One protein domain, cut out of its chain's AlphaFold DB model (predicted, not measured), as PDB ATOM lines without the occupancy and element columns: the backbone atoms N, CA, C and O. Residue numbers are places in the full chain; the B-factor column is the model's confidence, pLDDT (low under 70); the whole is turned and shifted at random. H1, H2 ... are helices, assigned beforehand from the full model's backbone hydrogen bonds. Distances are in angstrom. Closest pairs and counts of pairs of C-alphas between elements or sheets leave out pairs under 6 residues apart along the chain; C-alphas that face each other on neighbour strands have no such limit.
ATOM      1  N   SER A  44     -12.369 -63.011  57.845       94.50
ATOM      2  CA  SER A  44     -12.724 -63.449  59.201       94.50
ATOM      3  C   SER A  44     -12.341 -62.412  60.273       94.50
ATOM      4  O   SER A  44     -11.432 -61.602  60.061       94.50
ATOM      5  N   PRO A  45     -12.990 -62.403  61.454       94.00
ATOM      6  CA  PRO A  45     -12.639 -61.490  62.548       94.00
ATOM      7  C   PRO A  45     -11.157 -61.533  62.960       94.00
ATOM      8  O   PRO A  45     -10.571 -60.505  63.313       94.00
ATOM      9  N   GLU A  46     -10.537 -62.706  62.897       95.00
ATOM     10  CA  GLU A  46      -9.139 -62.967  63.230       95.00
ATOM     11  C   GLU A  46      -8.205 -62.316  62.205       95.00
ATOM     12  O   GLU A  46      -7.259 -61.615  62.577       95.00
ATOM     13  N   GLU A  47      -8.495 -62.481  60.914       95.12
ATOM     14  CA  GLU A  47      -7.777 -61.808  59.826       95.12
ATOM     15  C   GLU A  47      -7.954 -60.291  59.910       95.12
ATOM     16  O   GLU A  47      -6.969 -59.560  59.803       95.12
ATOM     17  N   ARG A  48      -9.166 -59.798  60.212       95.06
ATOM     18  CA  ARG A  48      -9.415 -58.356  60.419       95.06
ATOM     19  C   ARG A  48      -8.522 -57.780  61.510       95.06
ATOM     20  O   ARG A  48      -7.959 -56.705  61.323       95.06
ATOM     21  N   LYS A  49      -8.351 -58.485  62.638       95.69
ATOM     22  CA  LYS A  49      -7.453 -58.051  63.725       95.69
ATOM     23  C   LYS A  49      -5.996 -57.965  63.266       95.69
ATOM     24  O   LYS A  49      -5.310 -57.015  63.644       95.69
ATOM     25  N   LYS A  50      -5.530 -58.924  62.456       97.00
ATOM     26  CA  LYS A  50      -4.171 -58.912  61.885       97.00
ATOM     27  C   LYS A  50      -3.985 -57.748  60.909       97.00
ATOM     28  O   LYS A  50      -3.014 -57.007  61.036       97.00
ATOM     29  N   ILE A  51      -4.946 -57.532  60.010       96.88
ATOM     30  CA  ILE A  51      -4.953 -56.406  59.062       96.88
ATOM     31  C   ILE A  51      -4.953 -55.064  59.809       96.88
ATOM     32  O   ILE A  51      -4.165 -54.177  59.485       96.88
ATOM     33  N   ASP A  52      -5.767 -54.921  60.859       97.00
ATOM     34  CA  ASP A  52      -5.771 -53.729  61.716       97.00
ATOM     35  C   ASP A  52      -4.406 -53.482  62.381       97.00
ATOM     36  O   ASP A  52      -4.005 -52.327  62.538       97.00
ATOM     37  N   GLY A  53      -3.696 -54.546  62.769       96.94
ATOM     38  CA  GLY A  53      -2.325 -54.472  63.281       96.94
ATOM     39  C   GLY A  53      -1.351 -53.927  62.238       96.94
ATOM     40  O   GLY A  53      -0.694 -52.920  62.494       96.94
ATOM     41  N   ILE A  54      -1.349 -54.520  61.039       97.12
ATOM     42  CA  ILE A  54      -0.522 -54.095  59.896       97.12
ATOM     43  C   ILE A  54      -0.739 -52.602  59.593       97.12
ATOM     44  O   ILE A  54       0.215 -51.824  59.527       97.12
ATOM     45  N   ILE A  55      -2.001 -52.172  59.469       96.12
ATOM     46  CA  ILE A  55      -2.353 -50.773  59.182       96.12
ATOM     47  C   ILE A  55      -1.891 -49.844  60.310       96.12
ATOM     48  O   ILE A  55      -1.389 -48.748  60.048       96.12
ATOM     49  N   PHE A  56      -2.076 -50.245  61.570       96.12
ATOM     50  CA  PHE A  56      -1.710 -49.425  62.721       96.12
ATOM     51  C   PHE A  56      -0.195 -49.228  62.836       96.12
ATOM     52  O   PHE A  56       0.256 -48.109  63.092       96.12
ATOM     53  N   ASP A  57       0.590 -50.281  62.618       95.62
ATOM     54  CA  ASP A  57       2.048 -50.197  62.678       95.62
ATOM     55  C   ASP A  57       2.612 -49.373  61.521       95.62
ATOM     56  O   ASP A  57       3.428 -48.475  61.750       95.62
ATOM     57  N   ALA A  58       2.085 -49.556  60.309       94.56
ATOM     58  CA  ALA A  58       2.419 -48.694  59.182       94.56
ATOM     59  C   ALA A  58       2.046 -47.225  59.449       94.56
ATOM     60  O   ALA A  58       2.838 -46.316  59.190       94.56
ATOM     61  N   TYR A  59       0.880 -46.966  60.053       94.50
ATOM     62  CA  TYR A  59       0.456 -45.607  60.390       94.50
ATOM     63  C   TYR A  59       1.434 -44.891  61.332       94.50
ATOM     64  O   TYR A  59       1.616 -43.680  61.197       94.50
ATOM     65  N   LYS A  60       2.100 -45.598  62.256       92.25
ATOM     66  CA  LYS A  60       3.125 -44.983  63.121       92.25
ATOM     67  C   LYS A  60       4.244 -44.354  62.289       92.25
ATOM     68  O   LYS A  60       4.626 -43.217  62.564       92.25
ATOM     69  N   GLN A  61       4.709 -45.050  61.251       89.12
ATOM     70  CA  GLN A  61       5.748 -44.558  60.340       89.12
ATOM     71  C   GLN A  61       5.229 -43.400  59.480       89.12
ATOM     72  O   GLN A  61       5.837 -42.329  59.431       89.12
ATOM     73  N   VAL A  62       4.037 -43.563  58.897       88.00
ATOM     74  CA  VAL A  62       3.370 -42.524  58.093       88.00
ATOM     75  C   VAL A  62       3.192 -41.228  58.885       88.00
ATOM     76  O   VAL A  62       3.444 -40.137  58.373       88.00
ATOM     77  N   LYS A  63       2.784 -41.328  60.153       90.25
ATOM     78  CA  LYS A  63       2.552 -40.180  61.038       90.25
ATOM     79  C   LYS A  63       3.829 -39.383  61.303       90.25
ATOM     80  O   LYS A  63       3.742 -38.166  61.461       90.25
ATOM     81  N   ILE A  64       4.990 -40.038  61.365       87.62
ATOM     82  CA  ILE A  64       6.288 -39.363  61.505       87.62
ATOM     83  C   ILE A  64       6.582 -38.567  60.232       87.62
ATOM     84  O   ILE A  64       6.801 -37.360  60.319       87.62
ATOM     85  N   GLY A  65       6.472 -39.199  59.058       82.88
ATOM     86  CA  GLY A  65       6.658 -38.526  57.769       82.88
ATOM     87  C   GLY A  65       5.734 -37.314  57.593       82.88
ATOM     88  O   GLY A  65       6.183 -36.231  57.228       82.88
ATOM     89  N   GLN A  66       4.461 -37.439  57.981       82.94
ATOM     90  CA  GLN A  66       3.471 -36.357  57.891       82.94
ATOM     91  C   GLN A  66       3.804 -35.111  58.715       82.94
ATOM     92  O   GLN A  66       3.344 -34.023  58.371       82.94
ATOM     93  N   LYS A  67       4.547 -35.239  59.820       82.31
ATOM     94  CA  LYS A  67       4.958 -34.077  60.628       82.31
ATOM     95  C   LYS A  67       6.031 -33.240  59.933       82.31
ATOM     96  O   LYS A  67       6.142 -32.052  60.217       82.31
ATOM     97  N   ASN A  68       6.789 -33.855  59.028       76.75
ATOM     98  CA  ASN A  68       7.961 -33.252  58.405       76.75
ATOM     99  C   ASN A  68       7.644 -32.527  57.090       76.75
ATOM    100  O   ASN A  68       8.524 -31.868  56.542       76.75
ATOM    101  N   ILE A  69       6.404 -32.618  56.594       77.44
ATOM    102  CA  ILE A  69       5.983 -32.006  55.331       77.44
ATOM    103  C   ILE A  69       5.269 -30.680  55.574       77.44
ATOM    104  O   ILE A  69       4.194 -30.635  56.178       77.44
ATOM    105  N   LYS A  70       5.833 -29.595  55.031       71.69
ATOM    106  CA  LYS A  70       5.213 -28.266  55.016       71.69
ATOM    107  C   LYS A  70       4.734 -27.926  53.604       71.69
ATOM    108  O   LYS A  70       5.465 -27.368  52.793       71.69
ATOM    109  N   ALA A  71       3.464 -28.214  53.325       62.59
ATOM    110  CA  ALA A  71       2.858 -27.991  52.006       62.59
ATOM    111  C   ALA A  71       2.795 -26.509  51.567       62.59
ATOM    112  O   ALA A  71       2.589 -26.230  50.393       62.59
ATOM    113  N   ALA A  72       2.976 -25.559  52.491       61.62
ATOM    114  CA  ALA A  72       2.894 -24.123  52.214       61.62
ATOM    115  C   ALA A  72       4.103 -23.550  51.442       61.62
ATOM    116  O   ALA A  72       4.026 -22.425  50.962       61.62
ATOM    117  N   HIS A  73       5.210 -24.296  51.311       66.94
ATOM    118  CA  HIS A  73       6.462 -23.783  50.734       66.94
ATOM    119  C   HIS A  73       7.042 -24.691  49.644       66.94
ATOM    120  O   HIS A  73       8.251 -24.884  49.579       66.94
ATOM    121  N   LEU A  74       6.200 -25.236  48.759       66.25
ATOM    122  CA  LEU A  74       6.659 -26.080  47.640       66.25
ATOM    123  C   LEU A  74       7.538 -25.339  46.617       66.25
ATOM    124  O   LEU A  74       8.151 -25.970  45.763       66.25
ATOM    125  N   GLU A  75       7.633 -24.014  46.716       67.38
ATOM    126  CA  GLU A  75       8.595 -23.208  45.960       67.38
ATOM    127  C   GLU A  75      10.042 -23.389  46.448       67.38
ATOM    128  O   GLU A  75      10.981 -23.088  45.711       67.38
ATOM    129  N   ASN A  76      10.236 -23.890  47.675       74.56
ATOM    130  CA  ASN A  76      11.543 -24.227  48.225       74.56
ATOM    131  C   ASN A  76      11.967 -25.634  47.749       74.56
ATOM    132  O   ASN A  76      11.309 -26.615  48.115       74.56
ATOM    133  N   PRO A  77      13.088 -25.773  47.014       73.44
ATOM    134  CA  PRO A  77      13.577 -27.069  46.537       73.44
ATOM    135  C   PRO A  77      13.777 -28.115  47.644       73.44
ATOM    136  O   PRO A  77      13.560 -29.301  47.415       73.44
ATOM    137  N   ASN A  78      14.136 -27.698  48.860       79.81
ATOM    138  CA  ASN A  78      14.322 -28.621  49.981       79.81
ATOM    139  C   ASN A  78      12.991 -29.181  50.494       79.81
ATOM    140  O   ASN A  78      12.897 -30.365  50.805       79.81
ATOM    141  N   GLU A  79      11.949 -28.351  50.572       79.12
ATOM    142  CA  GLU A  79      10.607 -28.817  50.949       79.12
ATOM    143  C   GLU A  79      10.002 -29.699  49.851       79.12
ATOM    144  O   GLU A  79       9.301 -30.666  50.146       79.12
ATOM    145  N   TYR A  80      10.357 -29.434  48.592       73.06
ATOM    146  CA  TYR A  80      10.029 -30.300  47.468       73.06
ATOM    147  C   TYR A  80      10.672 -31.690  47.581       73.06
ATOM    148  O   TYR A  80       9.967 -32.695  47.510       73.06
ATOM    149  N   LEU A  81      11.986 -31.768  47.814       78.31
ATOM    150  CA  LEU A  81      12.680 -33.051  47.976       78.31
ATOM    151  C   LEU A  81      12.133 -33.854  49.162       78.31
ATOM    152  O   LEU A  81      11.948 -35.067  49.054       78.31
ATOM    153  N   LYS A  82      11.799 -33.184  50.271       82.88
ATOM    154  CA  LYS A  82      11.122 -33.825  51.408       82.88
ATOM    155  C   LYS A  82       9.763 -34.387  51.013       82.88
ATOM    156  O   LYS A  82       9.448 -35.511  51.395       82.88
ATOM    157  N   LEU A  83       8.963 -33.635  50.251       79.56
ATOM    158  CA  LEU A  83       7.673 -34.114  49.760       79.56
ATOM    159  C   LEU A  83       7.841 -35.343  48.862       79.56
ATOM    160  O   LEU A  83       7.129 -36.320  49.065       79.56
ATOM    161  N   LEU A  84       8.779 -35.323  47.913       77.12
ATOM    162  CA  LEU A  84       9.048 -36.471  47.044       77.12
ATOM    163  C   LEU A  84       9.452 -37.708  47.849       77.12
ATOM    164  O   LEU A  84       8.845 -38.763  47.686       77.12
ATOM    165  N   SER A  85      10.415 -37.558  48.760       82.06
ATOM    166  CA  SER A  85      10.864 -38.645  49.635       82.06
ATOM    167  C   SER A  85       9.712 -39.198  50.480       82.06
ATOM    168  O   SER A  85       9.538 -40.412  50.581       82.06
ATOM    169  N   TYR A  86       8.857 -38.323  51.016       83.31
ATOM    170  CA  TYR A  86       7.661 -38.742  51.735       83.31
ATOM    171  C   TYR A  86       6.684 -39.510  50.841       83.31
ATOM    172  O   TYR A  86       6.186 -40.557  51.243       83.31
ATOM    173  N   LEU A  87       6.402 -39.032  49.629       81.06
ATOM    174  CA  LEU A  87       5.482 -39.704  48.710       81.06
ATOM    175  C   LEU A  87       6.014 -41.067  48.249       81.06
ATOM    176  O   LEU A  87       5.233 -42.018  48.187       81.06
ATOM    177  N   GLN A  88       7.321 -41.181  48.014       80.81
ATOM    178  CA  GLN A  88       7.995 -42.453  47.760       80.81
ATOM    179  C   GLN A  88       7.795 -43.417  48.933       80.81
ATOM    180  O   GLN A  88       7.257 -44.509  48.747       80.81
ATOM    181  N   GLN A  89       8.144 -42.989  50.149       84.69
ATOM    182  CA  GLN A  89       7.990 -43.804  51.354       84.69
ATOM    183  C   GLN A  89       6.529 -44.234  51.557       84.69
ATOM    184  O   GLN A  89       6.242 -45.358  51.969       84.69
ATOM    185  N   MET A  90       5.576 -43.354  51.242       84.50
ATOM    186  CA  MET A  90       4.150 -43.667  51.274       84.50
ATOM    187  C   MET A  90       3.755 -44.725  50.235       84.50
ATOM    188  O   MET A  90       2.864 -45.529  50.508       84.50
ATOM    189  N   GLY A  91       4.367 -44.723  49.049       84.00
ATOM    190  CA  GLY A  91       4.191 -45.764  48.034       84.00
ATOM    191  C   GLY A  91       4.702 -47.120  48.523       84.00
ATOM    192  O   GLY A  91       3.942 -48.088  48.548       84.00
ATOM    193  N   GLU A  92       5.936 -47.159  49.021       86.06
ATOM    194  CA  GLU A  92       6.563 -48.362  49.586       86.06
ATOM    195  C   GLU A  92       5.762 -48.914  50.775       86.06
ATOM    196  O   GLU A  92       5.496 -50.113  50.863       86.06
ATOM    197  N   THR A  93       5.286 -48.036  51.663       89.69
ATOM    198  CA  THR A  93       4.438 -48.418  52.802       89.69
ATOM    199  C   THR A  93       3.168 -49.128  52.337       89.69
ATOM    200  O   THR A  93       2.798 -50.159  52.896       89.69
ATOM    201  N   ARG A  94       2.500 -48.618  51.294       90.31
ATOM    202  CA  ARG A  94       1.297 -49.260  50.741       90.31
ATOM    203  C   ARG A  94       1.605 -50.596  50.091       90.31
ATOM    204  O   ARG A  94       0.869 -51.549  50.317       90.31
ATOM    205  N   GLN A  95       2.697 -50.691  49.338       90.69
ATOM    206  CA  GLN A  95       3.129 -51.954  48.742       90.69
ATOM    207  C   GLN A  95       3.412 -53.017  49.806       90.69
ATOM    208  O   GLN A  95       2.970 -54.157  49.654       90.69
ATOM    209  N   ASN A  96       4.072 -52.635  50.903       92.75
ATOM    210  CA  ASN A  96       4.314 -53.516  52.041       92.75
ATOM    211  C   ASN A  96       2.996 -53.978  52.676       92.75
ATOM    212  O   ASN A  96       2.784 -55.178  52.805       92.75
ATOM    213  N   ILE A  97       2.061 -53.063  52.955       94.38
ATOM    214  CA  ILE A  97       0.729 -53.431  53.466       94.38
ATOM    215  C   ILE A  97       0.010 -54.376  52.502       94.38
ATOM    216  O   ILE A  97      -0.500 -55.405  52.926       94.38
ATOM    217  N   ASN A  98      -0.011 -54.072  51.202       94.31
ATOM    218  CA  ASN A  98      -0.658 -54.915  50.197       94.31
ATOM    219  C   ASN A  98      -0.030 -56.314  50.147       94.31
ATOM    220  O   ASN A  98      -0.739 -57.306  49.990       94.31
ATOM    221  N   ARG A  99       1.298 -56.424  50.261       95.38
ATOM    222  CA  ARG A  99       1.997 -57.714  50.357       95.38
ATOM    223  C   ARG A  99       1.576 -58.473  51.617       95.38
ATOM    224  O   ARG A  99       1.180 -59.630  51.507       95.38
ATOM    225  N   ASP A 100       1.617 -57.823  52.771       96.75
ATOM    226  CA  ASP A 100       1.380 -58.466  54.064       96.75
ATOM    227  C   ASP A 100      -0.100 -58.862  54.226       96.75
ATOM    228  O   ASP A 100      -0.406 -59.962  54.679       96.75
ATOM    229  N   ILE A 101      -1.038 -58.030  53.753       96.56
ATOM    230  CA  ILE A 101      -2.465 -58.373  53.680       96.56
ATOM    231  C   ILE A 101      -2.678 -59.568  52.752       96.56
ATOM    232  O   ILE A 101      -3.374 -60.503  53.137       96.56
ATOM    233  N   ARG A 102      -2.070 -59.593  51.556       95.69
ATOM    234  CA  ARG A 102      -2.230 -60.723  50.623       95.69
ATOM    235  C   ARG A 102      -1.829 -62.051  51.250       95.69
ATOM    236  O   ARG A 102      -2.510 -63.037  51.005       95.69
ATOM    237  N   GLN A 103      -0.800 -62.090  52.094       95.50
ATOM    238  CA  GLN A 103      -0.399 -63.318  52.792       95.50
ATOM    239  C   GLN A 103      -1.498 -63.882  53.706       95.50
ATOM    240  O   GLN A 103      -1.545 -65.093  53.912       95.50
ATOM    241  N   LEU A 104      -2.402 -63.032  54.200       95.31
ATOM    242  CA  LEU A 104      -3.530 -63.419  55.050       95.31
ATOM    243  C   LEU A 104      -4.759 -63.881  54.262       95.31
ATOM    244  O   LEU A 104      -5.637 -64.498  54.840       95.31
ATOM    245  N   LEU A 105      -4.843 -63.570  52.968       94.94
ATOM    246  CA  LEU A 105      -6.030 -63.826  52.155       94.94
ATOM    247  C   LEU A 105      -6.001 -65.212  51.505       94.94
ATOM    248  O   LEU A 105      -4.929 -65.726  51.167       94.94
ATOM    249  N   SER A 106      -7.180 -65.773  51.229       94.81
ATOM    250  CA  SER A 106      -7.341 -66.939  50.356       94.81
ATOM    251  C   SER A 106      -6.953 -66.611  48.903       94.81
ATOM    252  O   SER A 106      -6.973 -65.440  48.508       94.81
ATOM    253  N   PRO A 107      -6.644 -67.610  48.054       94.56
ATOM    254  CA  PRO A 107      -6.298 -67.365  46.652       94.56
ATOM    255  C   PRO A 107      -7.351 -66.550  45.886       94.56
ATOM    256  O   PRO A 107      -7.000 -65.685  45.085       94.56
ATOM    257  N   GLN A 108      -8.639 -66.779  46.161       92.81
ATOM    258  CA  GLN A 108      -9.731 -66.041  45.528       92.81
ATOM    259  C   GLN A 108      -9.773 -64.579  45.993       92.81
ATOM    260  O   GLN A 108      -9.836 -63.674  45.164       92.81
ATOM    261  N   GLN A 109      -9.673 -64.331  47.303       90.94
ATOM    262  CA  GLN A 109      -9.636 -62.972  47.860       90.94
ATOM    263  C   GLN A 109      -8.407 -62.186  47.375       90.94
ATOM    264  O   GLN A 109      -8.524 -60.994  47.098       90.94
ATOM    265  N   ARG A 110      -7.242 -62.840  47.227       93.44
ATOM    266  CA  ARG A 110      -6.026 -62.215  46.668       93.44
ATOM    267  C   ARG A 110      -6.259 -61.705  45.252       93.44
ATOM    268  O   ARG A 110      -5.990 -60.539  44.998       93.44
ATOM    269  N   ARG A 111      -6.812 -62.544  44.367       90.44
ATOM    270  CA  ARG A 111      -7.109 -62.160  42.975       90.44
ATOM    271  C   ARG A 111      -8.075 -60.981  42.897       90.44
ATOM    272  O   ARG A 111      -7.867 -60.069  42.101       90.44
ATOM    273  N   ILE A 112      -9.112 -60.988  43.740       87.56
ATOM    274  CA  ILE A 112     -10.069 -59.877  43.828       87.56
ATOM    275  C   ILE A 112      -9.345 -58.596  44.250       87.56
ATOM    276  O   ILE A 112      -9.475 -57.578  43.575       87.56
ATOM    277  N   LEU A 113      -8.549 -58.650  45.322       88.56
ATOM    278  CA  LEU A 113      -7.790 -57.494  45.796       88.56
ATOM    279  C   LEU A 113      -6.821 -56.971  44.724       88.56
ATOM    280  O   LEU A 113      -6.747 -55.766  44.520       88.56
ATOM    281  N   GLU A 114      -6.102 -57.848  44.024       90.25
ATOM    282  CA  GLU A 114      -5.153 -57.463  42.969       90.25
ATOM    283  C   GLU A 114      -5.846 -56.758  41.805       90.25
ATOM    284  O   GLU A 114      -5.446 -55.655  41.438       90.25
ATOM    285  N   THR A 115      -6.959 -57.316  41.330       87.69
ATOM    286  CA  THR A 115      -7.782 -56.689  40.285       87.69
ATOM    287  C   THR A 115      -8.261 -55.298  40.721       87.69
ATOM    288  O   THR A 115      -8.206 -54.334  39.960       87.69
ATOM    289  N   GLN A 116      -8.705 -55.156  41.974       84.31
ATOM    290  CA  GLN A 116      -9.154 -53.869  42.511       84.31
ATOM    291  C   GLN A 116      -8.001 -52.866  42.673       84.31
ATOM    292  O   GLN A 116      -8.188 -51.671  42.438       84.31
ATOM    293  N   LEU A 117      -6.804 -53.321  43.056       85.75
ATOM    294  CA  LEU A 117      -5.610 -52.477  43.150       85.75
ATOM    295  C   LEU A 117      -5.182 -51.958  41.770       85.75
ATOM    296  O   LEU A 117      -4.866 -50.773  41.649       85.75
ATOM    297  N   GLU A 118      -5.234 -52.798  40.736       85.75
ATOM    298  CA  GLU A 118      -4.959 -52.405  39.348       85.75
ATOM    299  C   GLU A 118      -5.951 -51.348  38.848       85.75
ATOM    300  O   GLU A 118      -5.546 -50.309  38.321       85.75
ATOM    301  N   GLN A 119      -7.249 -51.548  39.090       80.50
ATOM    302  CA  GLN A 119      -8.287 -50.568  38.745       80.50
ATOM    303  C   GLN A 119      -8.079 -49.227  39.457       80.50
ATOM    304  O   GLN A 119      -8.304 -48.156  38.878       80.50
ATOM    305  N   ILE A 120      -7.652 -49.266  40.723       79.75
ATOM    306  CA  ILE A 120      -7.296 -48.063  41.468       79.75
ATOM    307  C   ILE A 120      -6.091 -47.376  40.827       79.75
ATOM    308  O   ILE A 120      -6.141 -46.161  40.653       79.75
ATOM    309  N   ASP A 121      -5.036 -48.104  40.462       80.44
ATOM    310  CA  ASP A 121      -3.850 -47.515  39.831       80.44
ATOM    311  C   ASP A 121      -4.192 -46.834  38.498       80.44
ATOM    312  O   ASP A 121      -3.880 -45.657  38.310       80.44
ATOM    313  N   GLN A 122      -4.974 -47.493  37.642       78.62
ATOM    314  CA  GLN A 122      -5.493 -46.893  36.408       78.62
ATOM    315  C   GLN A 122      -6.324 -45.633  36.689       78.62
ATOM    316  O   GLN A 122      -6.155 -44.600  36.043       78.62
ATOM    317  N   SER A 123      -7.207 -45.674  37.695       75.50
ATOM    318  CA  SER A 123      -8.005 -44.505  38.073       75.50
ATOM    319  C   SER A 123      -7.146 -43.347  38.572       75.50
ATOM    320  O   SER A 123      -7.504 -42.189  38.344       75.50
ATOM    321  N   LYS A 124      -6.045 -43.638  39.270       75.94
ATOM    322  CA  LYS A 124      -5.095 -42.620  39.714       75.94
ATOM    323  C   LYS A 124      -4.410 -41.971  38.520       75.94
ATOM    324  O   LYS A 124      -4.391 -40.749  38.495       75.94
ATOM    325  N   GLN A 125      -3.938 -42.757  37.545       74.69
ATOM    326  CA  GLN A 125      -3.285 -42.294  36.306       74.69
ATOM    327  C   GLN A 125      -4.223 -41.474  35.398       74.69
ATOM    328  O   GLN A 125      -3.820 -40.478  34.797       74.69
ATOM    329  N   GLN A 126      -5.507 -41.829  35.339       76.00
ATOM    330  CA  GLN A 126      -6.510 -41.036  34.622       76.00
ATOM    331  C   GLN A 126      -6.739 -39.687  35.307       76.00
ATOM    332  O   GLN A 126      -6.669 -38.637  34.673       76.00
ATOM    333  N   PHE A 127      -6.980 -39.702  36.619       74.75
ATOM    334  CA  PHE A 127      -7.207 -38.485  37.397       74.75
ATOM    335  C   PHE A 127      -5.999 -37.539  37.349       74.75
ATOM    336  O   PHE A 127      -6.124 -36.325  37.188       74.75
ATOM    337  N   ALA A 128      -4.820 -38.132  37.449       74.56
ATOM    338  CA  ALA A 128      -3.536 -37.553  37.131       74.56
ATOM    339  C   ALA A 128      -3.527 -36.781  35.805       74.56
ATOM    340  O   ALA A 128      -3.285 -35.572  35.786       74.56
ATOM    341  N   GLY A 129      -3.833 -37.478  34.710       74.31
ATOM    342  CA  GLY A 129      -3.929 -36.897  33.375       74.31
ATOM    343  C   GLY A 129      -4.883 -35.708  33.324       74.31
ATOM    344  O   GLY A 129      -4.539 -34.662  32.779       74.31
ATOM    345  N   ILE A 130      -6.048 -35.827  33.965       78.88
ATOM    346  CA  ILE A 130      -7.030 -34.741  34.050       78.88
ATOM    347  C   ILE A 130      -6.422 -33.496  34.704       78.88
ATOM    348  O   ILE A 130      -6.550 -32.404  34.152       78.88
ATOM    349  N   LEU A 131      -5.745 -33.634  35.849       76.81
ATOM    350  CA  LEU A 131      -5.117 -32.492  36.519       76.81
ATOM    351  C   LEU A 131      -4.000 -31.855  35.685       76.81
ATOM    352  O   LEU A 131      -3.853 -30.638  35.733       76.81
ATOM    353  N   MET A 132      -3.250 -32.641  34.906       72.94
ATOM    354  CA  MET A 132      -2.237 -32.116  33.979       72.94
ATOM    355  C   MET A 132      -2.852 -31.326  32.818       72.94
ATOM    356  O   MET A 132      -2.238 -30.388  32.319       72.94
ATOM    357  N   MET A 133      -4.065 -31.685  32.393       80.44
ATOM    358  CA  MET A 133      -4.795 -30.987  31.329       80.44
ATOM    359  C   MET A 133      -5.482 -29.698  31.804       80.44
ATOM    360  O   MET A 133      -5.996 -28.928  30.980       80.44
ATOM    361  N   LEU A 134      -5.531 -29.457  33.117       78.56
ATOM    362  CA  LEU A 134      -5.951 -28.177  33.670       78.56
ATOM    363  C   LEU A 134      -4.765 -27.210  33.640       78.56
ATOM    364  O   LEU A 134      -3.692 -27.510  34.155       78.56
ATOM    365  N   ASP A 135      -4.969 -26.026  33.063       82.81
ATOM    366  CA  ASP A 135      -3.966 -24.958  33.084       82.81
ATOM    367  C   ASP A 135      -3.954 -24.291  34.467       82.81
ATOM    368  O   ASP A 135      -4.623 -23.285  34.700       82.81
ATOM    369  N   LEU A 136      -3.309 -24.945  35.436       82.19
ATOM    370  CA  LEU A 136      -3.276 -24.526  36.836       82.19
ATOM    371  C   LEU A 136      -2.140 -23.529  37.086       82.19
ATOM    372  O   LEU A 136      -0.976 -23.812  36.801       82.19
ATOM    373  N   SER A 137      -2.451 -22.407  37.736       83.25
ATOM    374  CA  SER A 137      -1.416 -21.507  38.256       83.25
ATOM    375  C   SER A 137      -0.625 -22.158  39.400       83.25
ATOM    376  O   SER A 137      -1.106 -23.071  40.077       83.25
ATOM    377  N   ARG A 138       0.584 -21.654  39.681       75.62
ATOM    378  CA  ARG A 138       1.440 -22.182  40.764       75.62
ATOM    379  C   ARG A 138       0.762 -22.166  42.129       75.62
ATOM    380  O   ARG A 138       0.886 -23.117  42.898       75.62
ATOM    381  N   GLU A 139       0.017 -21.104  42.415       81.81
ATOM    382  CA  GLU A 139      -0.723 -20.976  43.666       81.81
ATOM    383  C   GLU A 139      -1.815 -22.051  43.777       81.81
ATOM    384  O   GLU A 139      -1.965 -22.683  44.825       81.81
ATOM    385  N   GLN A 140      -2.541 -22.318  42.686       84.69
ATOM    386  CA  GLN A 140      -3.548 -23.382  42.645       84.69
ATOM    387  C   GLN A 140      -2.911 -24.759  42.830       84.69
ATOM    388  O   GLN A 140      -3.420 -25.562  43.606       84.69
ATOM    389  N   GLN A 141      -1.775 -25.017  42.179       78.12
ATOM    390  CA  GLN A 141      -1.031 -26.271  42.319       78.12
ATOM    391  C   GLN A 141      -0.620 -26.510  43.778       78.12
ATOM    392  O   GLN A 141      -0.878 -27.585  44.320       78.12
ATOM    393  N   ALA A 142      -0.065 -25.498  44.454       78.06
ATOM    394  CA  ALA A 142       0.305 -25.597  45.864       78.06
ATOM    395  C   ALA A 142      -0.908 -25.867  46.773       78.06
ATOM    396  O   ALA A 142      -0.856 -26.753  47.631       78.06
ATOM    397  N   LYS A 143      -2.025 -25.159  46.553       83.88
ATOM    398  CA  LYS A 143      -3.280 -25.373  47.296       83.88
ATOM    399  C   LYS A 143      -3.837 -26.781  47.088       83.88
ATOM    400  O   LYS A 143      -4.195 -27.443  48.061       83.88
ATOM    401  N   ILE A 144      -3.838 -27.273  45.850       81.81
ATOM    402  CA  ILE A 144      -4.285 -28.628  45.507       81.81
ATOM    403  C   ILE A 144      -3.402 -29.675  46.193       81.81
ATOM    404  O   ILE A 144      -3.928 -30.570  46.851       81.81
ATOM    405  N   VAL A 145      -2.072 -29.552  46.129       80.06
ATOM    406  CA  VAL A 145      -1.158 -30.484  46.816       80.06
ATOM    407  C   VAL A 145      -1.386 -30.466  48.332       80.06
ATOM    408  O   VAL A 145      -1.464 -31.526  48.958       80.06
ATOM    409  N   ALA A 146      -1.566 -29.289  48.934       79.94
ATOM    410  CA  ALA A 146      -1.882 -29.169  50.355       79.94
ATOM    411  C   ALA A 146      -3.217 -29.848  50.720       79.94
ATOM    412  O   ALA A 146      -3.288 -30.575  51.717       79.94
ATOM    413  N   ALA A 147      -4.260 -29.665  49.904       81.62
ATOM    414  CA  ALA A 147      -5.558 -30.314  50.083       81.62
ATOM    415  C   ALA A 147      -5.450 -31.846  49.972       81.62
ATOM    416  O   ALA A 147      -5.978 -32.577  50.815       81.62
ATOM    417  N   LEU A 148      -4.693 -32.341  48.991       81.81
ATOM    418  CA  LEU A 148      -4.417 -33.764  48.791       81.81
ATOM    419  C   LEU A 148      -3.677 -34.384  49.987       81.81
ATOM    420  O   LEU A 148      -4.090 -35.431  50.490       81.81
ATOM    421  N   LEU A 149      -2.637 -33.721  50.500       82.69
ATOM    422  CA  LEU A 149      -1.902 -34.159  51.694       82.69
ATOM    423  C   LEU A 149      -2.785 -34.150  52.947       82.69
ATOM    424  O   LEU A 149      -2.759 -35.091  53.745       82.69
ATOM    425  N   LYS A 150      -3.619 -33.118  53.112       83.88
ATOM    426  CA  LYS A 150      -4.602 -33.042  54.201       83.88
ATOM    427  C   LYS A 150      -5.585 -34.211  54.127       83.88
ATOM    428  O   LYS A 150      -5.859 -34.837  55.152       83.88
ATOM    429  N   ASN A 151      -6.084 -34.537  52.938       84.19
ATOM    430  CA  ASN A 151      -6.977 -35.674  52.735       84.19
ATOM    431  C   ASN A 151      -6.280 -37.005  53.015       84.19
ATOM    432  O   ASN A 151      -6.837 -37.830  53.736       84.19
ATOM    433  N   GLN A 152      -5.039 -37.187  52.564       86.25
ATOM    434  CA  GLN A 152      -4.239 -38.364  52.899       86.25
ATOM    435  C   GLN A 152      -4.085 -38.516  54.422       86.25
ATOM    436  O   GLN A 152      -4.341 -39.589  54.969       86.25
ATOM    437  N   LYS A 153      -3.768 -37.434  55.143       86.62
ATOM    438  CA  LYS A 153      -3.683 -37.446  56.610       86.62
ATOM    439  C   LYS A 153      -5.004 -37.838  57.276       86.62
ATOM    440  O   LYS A 153      -4.993 -38.636  58.219       86.62
ATOM    441  N   LYS A 154      -6.138 -37.313  56.791       88.44
ATOM    442  CA  LYS A 154      -7.478 -37.700  57.269       88.44
ATOM    443  C   LYS A 154      -7.723 -39.200  57.057       88.44
ATOM    444  O   LYS A 154      -8.094 -39.873  58.013       88.44
ATOM    445  N   VAL A 155      -7.462 -39.722  55.854       90.19
ATOM    446  CA  VAL A 155      -7.637 -41.147  55.507       90.19
ATOM    447  C   VAL A 155      -6.842 -42.040  56.460       90.19
ATOM    448  O   VAL A 155      -7.423 -42.895  57.124       90.19
ATOM    449  N   TRP A 156      -5.542 -41.781  56.611       91.25
ATOM    450  CA  TRP A 156      -4.664 -42.556  57.494       91.25
ATOM    451  C   TRP A 156      -5.092 -42.518  58.958       91.25
ATOM    452  O   TRP A 156      -5.049 -43.525  59.666       91.25
ATOM    453  N   THR A 157      -5.563 -41.359  59.411       92.25
ATOM    454  CA  THR A 157      -6.108 -41.208  60.762       92.25
ATOM    455  C   THR A 157      -7.398 -42.009  60.946       92.25
ATOM    456  O   THR A 157      -7.638 -42.508  62.037       92.25
ATOM    457  N   ILE A 158      -8.239 -42.145  59.919       92.62
ATOM    458  CA  ILE A 158      -9.484 -42.922  60.007       92.62
ATOM    459  C   ILE A 158      -9.190 -44.422  60.016       92.62
ATOM    460  O   ILE A 158      -9.681 -45.125  60.896       92.62
ATOM    461  N   ILE A 159      -8.384 -44.917  59.073       93.00
ATOM    462  CA  ILE A 159      -8.148 -46.364  58.931       93.00
ATOM    463  C   ILE A 159      -7.381 -46.964  60.107       93.00
ATOM    464  O   ILE A 159      -7.622 -48.115  60.456       93.00
ATOM    465  N   SER A 160      -6.517 -46.180  60.757       93.94
ATOM    466  CA  SER A 160      -5.727 -46.618  61.915       93.94
ATOM    467  C   SER A 160      -6.493 -46.584  63.243       93.94
ATOM    468  O   SER A 160      -5.992 -47.074  64.257       93.94
ATOM    469  N   ARG A 161      -7.711 -46.019  63.283       94.62
ATOM    470  CA  ARG A 161      -8.527 -45.941  64.508       94.62
ATOM    471  C   ARG A 161      -9.130 -47.296  64.858       94.62
ATOM    472  O   ARG A 161     -10.280 -47.584  64.529       94.62
ATOM    473  N   ARG A 162      -8.379 -48.085  65.627       92.44
ATOM    474  CA  ARG A 162      -8.801 -49.403  66.131       92.44
ATOM    475  C   ARG A 162     -10.072 -49.373  66.992       92.44
ATOM    476  O   ARG A 162     -10.768 -50.375  67.063       92.44
ATOM    477  N   SER A 163     -10.416 -48.228  67.589       93.62
ATOM    478  CA  SER A 163     -11.676 -48.040  68.330       93.62
ATOM    479  C   SER A 163     -12.924 -47.971  67.440       93.62
ATOM    480  O   SER A 163     -14.044 -48.072  67.937       93.62
ATOM    481  N   LEU A 164     -12.765 -47.783  66.127       93.81
ATOM    482  CA  LEU A 164     -13.865 -47.776  65.166       93.81
ATOM    483  C   LEU A 164     -13.985 -49.141  64.488       93.81
ATOM    484  O   LEU A 164     -12.978 -49.718  64.074       93.81
ATOM    485  N   SER A 165     -15.220 -49.606  64.278       94.25
ATOM    486  CA  SER A 165     -15.488 -50.741  63.391       94.25
ATOM    487  C   SER A 165     -15.128 -50.398  61.942       94.25
ATOM    488  O   SER A 165     -15.176 -49.229  61.545       94.25
ATOM    489  N   TRP A 166     -14.818 -51.410  61.129       93.50
ATOM    490  CA  TRP A 166     -14.534 -51.228  59.698       93.50
ATOM    491  C   TRP A 166     -15.663 -50.498  58.969       93.50
ATOM    492  O   TRP A 166     -15.409 -49.593  58.184       93.50
ATOM    493  N   GLU A 167     -16.920 -50.796  59.293       90.94
ATOM    494  CA  GLU A 167     -18.071 -50.088  58.729       90.94
ATOM    495  C   GLU A 167     -18.081 -48.594  59.082       90.94
ATOM    496  O   GLU A 167     -18.231 -47.749  58.198       90.94
ATOM    497  N   LYS A 168     -17.835 -48.239  60.352       94.00
ATOM    498  CA  LYS A 168     -17.718 -46.831  60.760       94.00
ATOM    499  C   LYS A 168     -16.548 -46.142  60.058       94.00
ATOM    500  O   LYS A 168     -16.694 -44.988  59.656       94.00
ATOM    501  N   ARG A 169     -15.415 -46.831  59.879       91.38
ATOM    502  CA  ARG A 169     -14.264 -46.313  59.119       91.38
ATOM    503  C   ARG A 169     -14.643 -46.074  57.655       91.38
ATOM    504  O   ARG A 169     -14.449 -44.960  57.180       91.38
ATOM    505  N   ARG A 170     -15.280 -47.038  56.977       88.19
ATOM    506  CA  ARG A 170     -15.779 -46.895  55.593       88.19
ATOM    507  C   ARG A 170     -16.737 -45.715  55.448       88.19
ATOM    508  O   ARG A 170     -16.543 -44.880  54.572       88.19
ATOM    509  N   LYS A 171     -17.703 -45.573  56.362       87.94
ATOM    510  CA  LYS A 171     -18.640 -44.438  56.375       87.94
ATOM    511  C   LYS A 171     -17.928 -43.094  56.547       87.94
ATOM    512  O   LYS A 171     -18.334 -42.109  55.943       87.94
ATOM    513  N   GLN A 172     -16.876 -43.029  57.366       90.44
ATOM    514  CA  GLN A 172     -16.069 -41.813  57.513       90.44
ATOM    515  C   GLN A 172     -15.219 -41.527  56.270       90.44
ATOM    516  O   GLN A 172     -15.143 -40.372  55.863       90.44
ATOM    517  N   LEU A 173     -14.628 -42.551  55.647       85.62
ATOM    518  CA  LEU A 173     -13.875 -42.399  54.398       85.62
ATOM    519  C   LEU A 173     -14.770 -41.934  53.245       85.62
ATOM    520  O   LEU A 173     -14.376 -41.031  52.518       85.62
ATOM    521  N   GLY A 174     -15.990 -42.466  53.130       80.81
ATOM    522  CA  GLY A 174     -16.956 -42.062  52.100       80.81
ATOM    523  C   GLY A 174     -17.431 -40.608  52.208       80.81
ATOM    524  O   GLY A 174     -17.990 -40.075  51.260       80.81
ATOM    525  N   ARG A 175     -17.188 -39.938  53.343       84.44
ATOM    526  CA  ARG A 175     -17.452 -38.498  53.520       84.44
ATOM    527  C   ARG A 175     -16.296 -37.611  53.052       84.44
ATOM    528  O   ARG A 175     -16.438 -36.390  53.056       84.44
ATOM    529  N   ILE A 176     -15.142 -38.189  52.714       82.44
ATOM    530  CA  ILE A 176     -13.996 -37.435  52.204       82.44
ATOM    531  C   ILE A 176     -14.193 -37.222  50.707       82.44
ATOM    532  O   ILE A 176     -13.856 -38.078  49.891       82.44
ATOM    533  N   ASP A 177     -14.694 -36.045  50.352       79.00
ATOM    534  CA  ASP A 177     -14.853 -35.644  48.960       79.00
ATOM    535  C   ASP A 177     -13.578 -34.966  48.440       79.00
ATOM    536  O   ASP A 177     -13.373 -33.755  48.555       79.00
ATOM    537  N   LYS A 178     -12.680 -35.788  47.891       78.94
ATOM    538  CA  LYS A 178     -11.406 -35.327  47.323       78.94
ATOM    539  C   LYS A 178     -11.622 -34.429  46.106       78.94
ATOM    540  O   LYS A 178     -10.870 -33.476  45.928       78.94
ATOM    541  N   ILE A 179     -12.636 -34.729  45.291       80.50
ATOM    542  CA  ILE A 179     -12.941 -33.993  44.061       80.50
ATOM    543  C   ILE A 179     -13.406 -32.585  44.421       80.50
ATOM    544  O   ILE A 179     -12.897 -31.618  43.859       80.50
ATOM    545  N   LYS A 180     -14.296 -32.464  45.410       82.25
ATOM    546  CA  LYS A 180     -14.752 -31.171  45.925       82.25
ATOM    547  C   LYS A 180     -13.621 -30.351  46.536       82.25
ATOM    548  O   LYS A 180     -13.517 -29.163  46.261       82.25
ATOM    549  N   GLU A 181     -12.753 -30.959  47.342       82.19
ATOM    550  CA  GLU A 181     -11.615 -30.238  47.941       82.19
ATOM    551  C   GLU A 181     -10.650 -29.696  46.865       82.19
ATOM    552  O   GLU A 181     -10.077 -28.624  47.036       82.19
ATOM    553  N   ILE A 182     -10.504 -30.388  45.729       82.56
ATOM    554  CA  ILE A 182      -9.720 -29.904  44.582       82.56
ATOM    555  C   ILE A 182     -10.473 -28.807  43.825       82.56
ATOM    556  O   ILE A 182      -9.884 -27.774  43.510       82.56
ATOM    557  N   SER A 183     -11.767 -29.003  43.545       84.88
ATOM    558  CA  SER A 183     -12.561 -28.064  42.745       84.88
ATOM    559  C   SER A 183     -12.679 -26.684  43.393       84.88
ATOM    560  O   SER A 183     -12.684 -25.685  42.679       84.88
ATOM    561  N   LEU A 184     -12.654 -26.603  44.729       89.94
ATOM    562  CA  LEU A 184     -12.611 -25.343  45.485       89.94
ATOM    563  C   LEU A 184     -11.398 -24.455  45.159       89.94
ATOM    564  O   LEU A 184     -11.415 -23.261  45.456       89.94
ATOM    565  N   HIS A 185     -10.344 -25.015  44.568       89.69
ATOM    566  CA  HIS A 185      -9.144 -24.279  44.167       89.69
ATOM    567  C   HIS A 185      -9.086 -23.981  42.664       89.69
ATOM    568  O   HIS A 185      -8.147 -23.331  42.201       89.69
ATOM    569  N   LEU A 186     -10.079 -24.429  41.903       88.75
ATOM    570  CA  LEU A 186     -10.188 -24.206  40.467       88.75
ATOM    571  C   LEU A 186     -11.053 -22.975  40.175       88.75
ATOM    572  O   LEU A 186     -12.007 -22.687  40.896       88.75
ATOM    573  N   SER A 187     -10.746 -22.265  39.088       93.06
ATOM    574  CA  SER A 187     -11.644 -21.254  38.525       93.06
ATOM    575  C   SER A 187     -12.906 -21.917  37.965       93.06
ATOM    576  O   SER A 187     -12.904 -23.111  37.669       93.06
ATOM    577  N   ARG A 188     -13.980 -21.151  37.751       92.69
ATOM    578  CA  ARG A 188     -15.238 -21.685  37.198       92.69
ATOM    579  C   ARG A 188     -15.033 -22.439  35.875       92.69
ATOM    580  O   ARG A 188     -15.488 -23.569  35.739       92.69
ATOM    581  N   GLN A 189     -14.266 -21.867  34.947       92.12
ATOM    582  CA  GLN A 189     -13.955 -22.507  33.663       92.12
ATOM    583  C   GLN A 189     -13.143 -23.803  33.843       92.12
ATOM    584  O   GLN A 189     -13.391 -24.806  33.173       92.12
ATOM    585  N   GLN A 190     -12.186 -23.818  34.779       90.31
ATOM    586  CA  GLN A 190     -11.431 -25.027  35.110       90.31
ATOM    587  C   GLN A 190     -12.324 -26.086  35.773       90.31
ATOM    588  O   GLN A 190     -12.149 -27.264  35.485       90.31
ATOM    589  N   GLN A 191     -13.283 -25.700  36.622       90.31
ATOM    590  CA  GLN A 191     -14.248 -26.617  37.243       90.31
ATOM    591  C   GLN A 191     -15.162 -27.276  36.206       90.31
ATOM    592  O   GLN A 191     -15.406 -28.480  36.291       90.31
ATOM    593  N   GLU A 192     -15.640 -26.514  35.220       89.56
ATOM    594  CA  GLU A 192     -16.451 -27.030  34.112       89.56
ATOM    595  C   GLU A 192     -15.648 -28.041  33.284       89.56
ATOM    596  O   GLU A 192     -16.082 -29.181  33.102       89.56
ATOM    597  N   LYS A 193     -14.416 -27.680  32.890       89.44
ATOM    598  CA  LYS A 193     -13.504 -28.584  32.174       89.44
ATOM    599  C   LYS A 193     -13.179 -29.837  32.996       89.44
ATOM    600  O   LYS A 193     -13.188 -30.946  32.470       89.44
ATOM    601  N   PHE A 194     -12.915 -29.672  34.290       85.88
ATOM    602  CA  PHE A 194     -12.617 -30.759  35.218       85.88
ATOM    603  C   PHE A 194     -13.795 -31.728  35.358       85.88
ATOM    604  O   PHE A 194     -13.612 -32.939  35.241       85.88
ATOM    605  N   SER A 195     -15.009 -31.202  35.528       85.75
ATOM    606  CA  SER A 195     -16.237 -31.996  35.645       85.75
ATOM    607  C   SER A 195     -16.556 -32.742  34.352       85.75
ATOM    608  O   SER A 195     -16.909 -33.918  34.404       85.75
ATOM    609  N   TYR A 196     -16.373 -32.094  33.197       86.75
ATOM    610  CA  TYR A 196     -16.526 -32.725  31.886       86.75
ATOM    611  C   TYR A 196     -15.552 -33.896  31.704       86.75
ATOM    612  O   TYR A 196     -15.974 -35.010  31.401       86.75
ATOM    613  N   MET A 197     -14.256 -33.679  31.961       85.19
ATOM    614  CA  MET A 197     -13.237 -34.728  31.832       85.19
ATOM    615  C   MET A 197     -13.478 -35.896  32.800       85.19
ATOM    616  O   MET A 197     -13.333 -37.053  32.409       85.19
ATOM    617  N   LEU A 198     -13.897 -35.617  34.041       80.88
ATOM    618  CA  LEU A 198     -14.302 -36.663  34.983       80.88
ATOM    619  C   LEU A 198     -15.515 -37.444  34.464       80.88
ATOM    620  O   LEU A 198     -15.508 -38.672  34.513       80.88
ATOM    621  N   GLY A 199     -16.528 -36.751  33.937       78.94
ATOM    622  CA  GLY A 199     -17.713 -37.364  33.336       78.94
ATOM    623  C   GLY A 199     -17.370 -38.331  32.203       78.94
ATOM    624  O   GLY A 199     -17.878 -39.449  32.189       78.94
ATOM    625  N   MET A 200     -16.441 -37.952  31.320       79.06
ATOM    626  CA  MET A 200     -15.956 -38.818  30.239       79.06
ATOM    627  C   MET A 200     -15.297 -40.100  30.767       79.06
ATOM    628  O   MET A 200     -15.588 -41.188  30.272       79.06
ATOM    629  N   VAL A 201     -14.473 -39.999  31.816       74.12
ATOM    630  CA  VAL A 201     -13.849 -41.176  32.448       74.12
ATOM    631  C   VAL A 201     -14.890 -42.087  33.106       74.12
ATOM    632  O   VAL A 201     -14.783 -43.309  33.013       74.12
ATOM    633  N   TYR A 202     -15.917 -41.522  33.751       68.69
ATOM    634  CA  TYR A 202     -16.997 -42.320  34.338       68.69
ATOM    635  C   TYR A 202     -17.816 -43.058  33.275       68.69
ATOM    636  O   TYR A 202     -18.094 -44.242  33.453       68.69
ATOM    637  N   LEU A 203     -18.155 -42.395  32.166       63.69
ATOM    638  CA  LEU A 203     -18.891 -43.006  31.056       63.69
ATOM    639  C   LEU A 203     -18.101 -44.146  30.404       63.69
ATOM    640  O   LEU A 203     -18.666 -45.203  30.131       63.69
TER     641      LEU A 203
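Overview. This is residues 44 to 203 of the 220 residues of an uncharacterized protein of Acetonema longum DSM 6540 (UniProt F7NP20). The helices run back and forth lengthwise in an open arrangement: H2 and H3 make a V, H1 lies beside H2 as a hairpin, and H4 stands on H1's side of the V. H5 and H6 fold back along H4, and H7 packs on H3 through residues 194 to 201. The printed part has 160 residues with seven named helices, H1 to H7 in chain order, and no named strand: all helix. It is compact, with a radius of gyration of the C-alphas of 17.4 A, and spans 50 by 40 by 24 A.

Arrangement. H2, residues 77 to 104, touches H1, residues 45 to 67, in a hairpin, at a shallow tilt of 9 degrees, opposite ways; C-alphas 65 and 86 are closest, 6.1 A. H3, residues 107 to 133, is close to H2 but not clearly touching, C-alphas 102 and 110 being closest at 5.7 A. The hub H4, residues 138 to 159, touches H1 with residues 153 to 159 alone, at a tilt of 36 degrees, only just steep; C-alphas 59 and 156 are closest, 6.6 A. H4 touches H5, residues 166 to 173, in a hairpin (closest C-alphas 158 and 169, 5.9 A), and H6, residues 178 to 183 (144 and 182, 5.7 A). H7, residues 188 to 203, touches H3, C-alphas 130 and 197 being closest at 6.6 A. H2 and H4 are apart. Every O i to N i+4 pair is within hydrogen-bond range in H3 to H7, 18 of 19 in H1 and 23 of 24 in H2.

Along the chain. H1 begins at C-alpha 45 (-12.639, -61.490, 62.548), has a kink of 28 degrees near residue 61 and measures 32.6 A. H2 measures 41.1 A, H3 39.5 A, H4 31.7 A and H7 22.5 A, ending at C-alpha 203 (-18.891, -43.006, 31.056).

Size, cuts and confidence. The farthest C-alphas, of Glu 46 and Gln 189, are 50.3 A apart. The printed part has no cut and no long link. pLDDT is under 70 at residues 71 to 75 and 202 to 203.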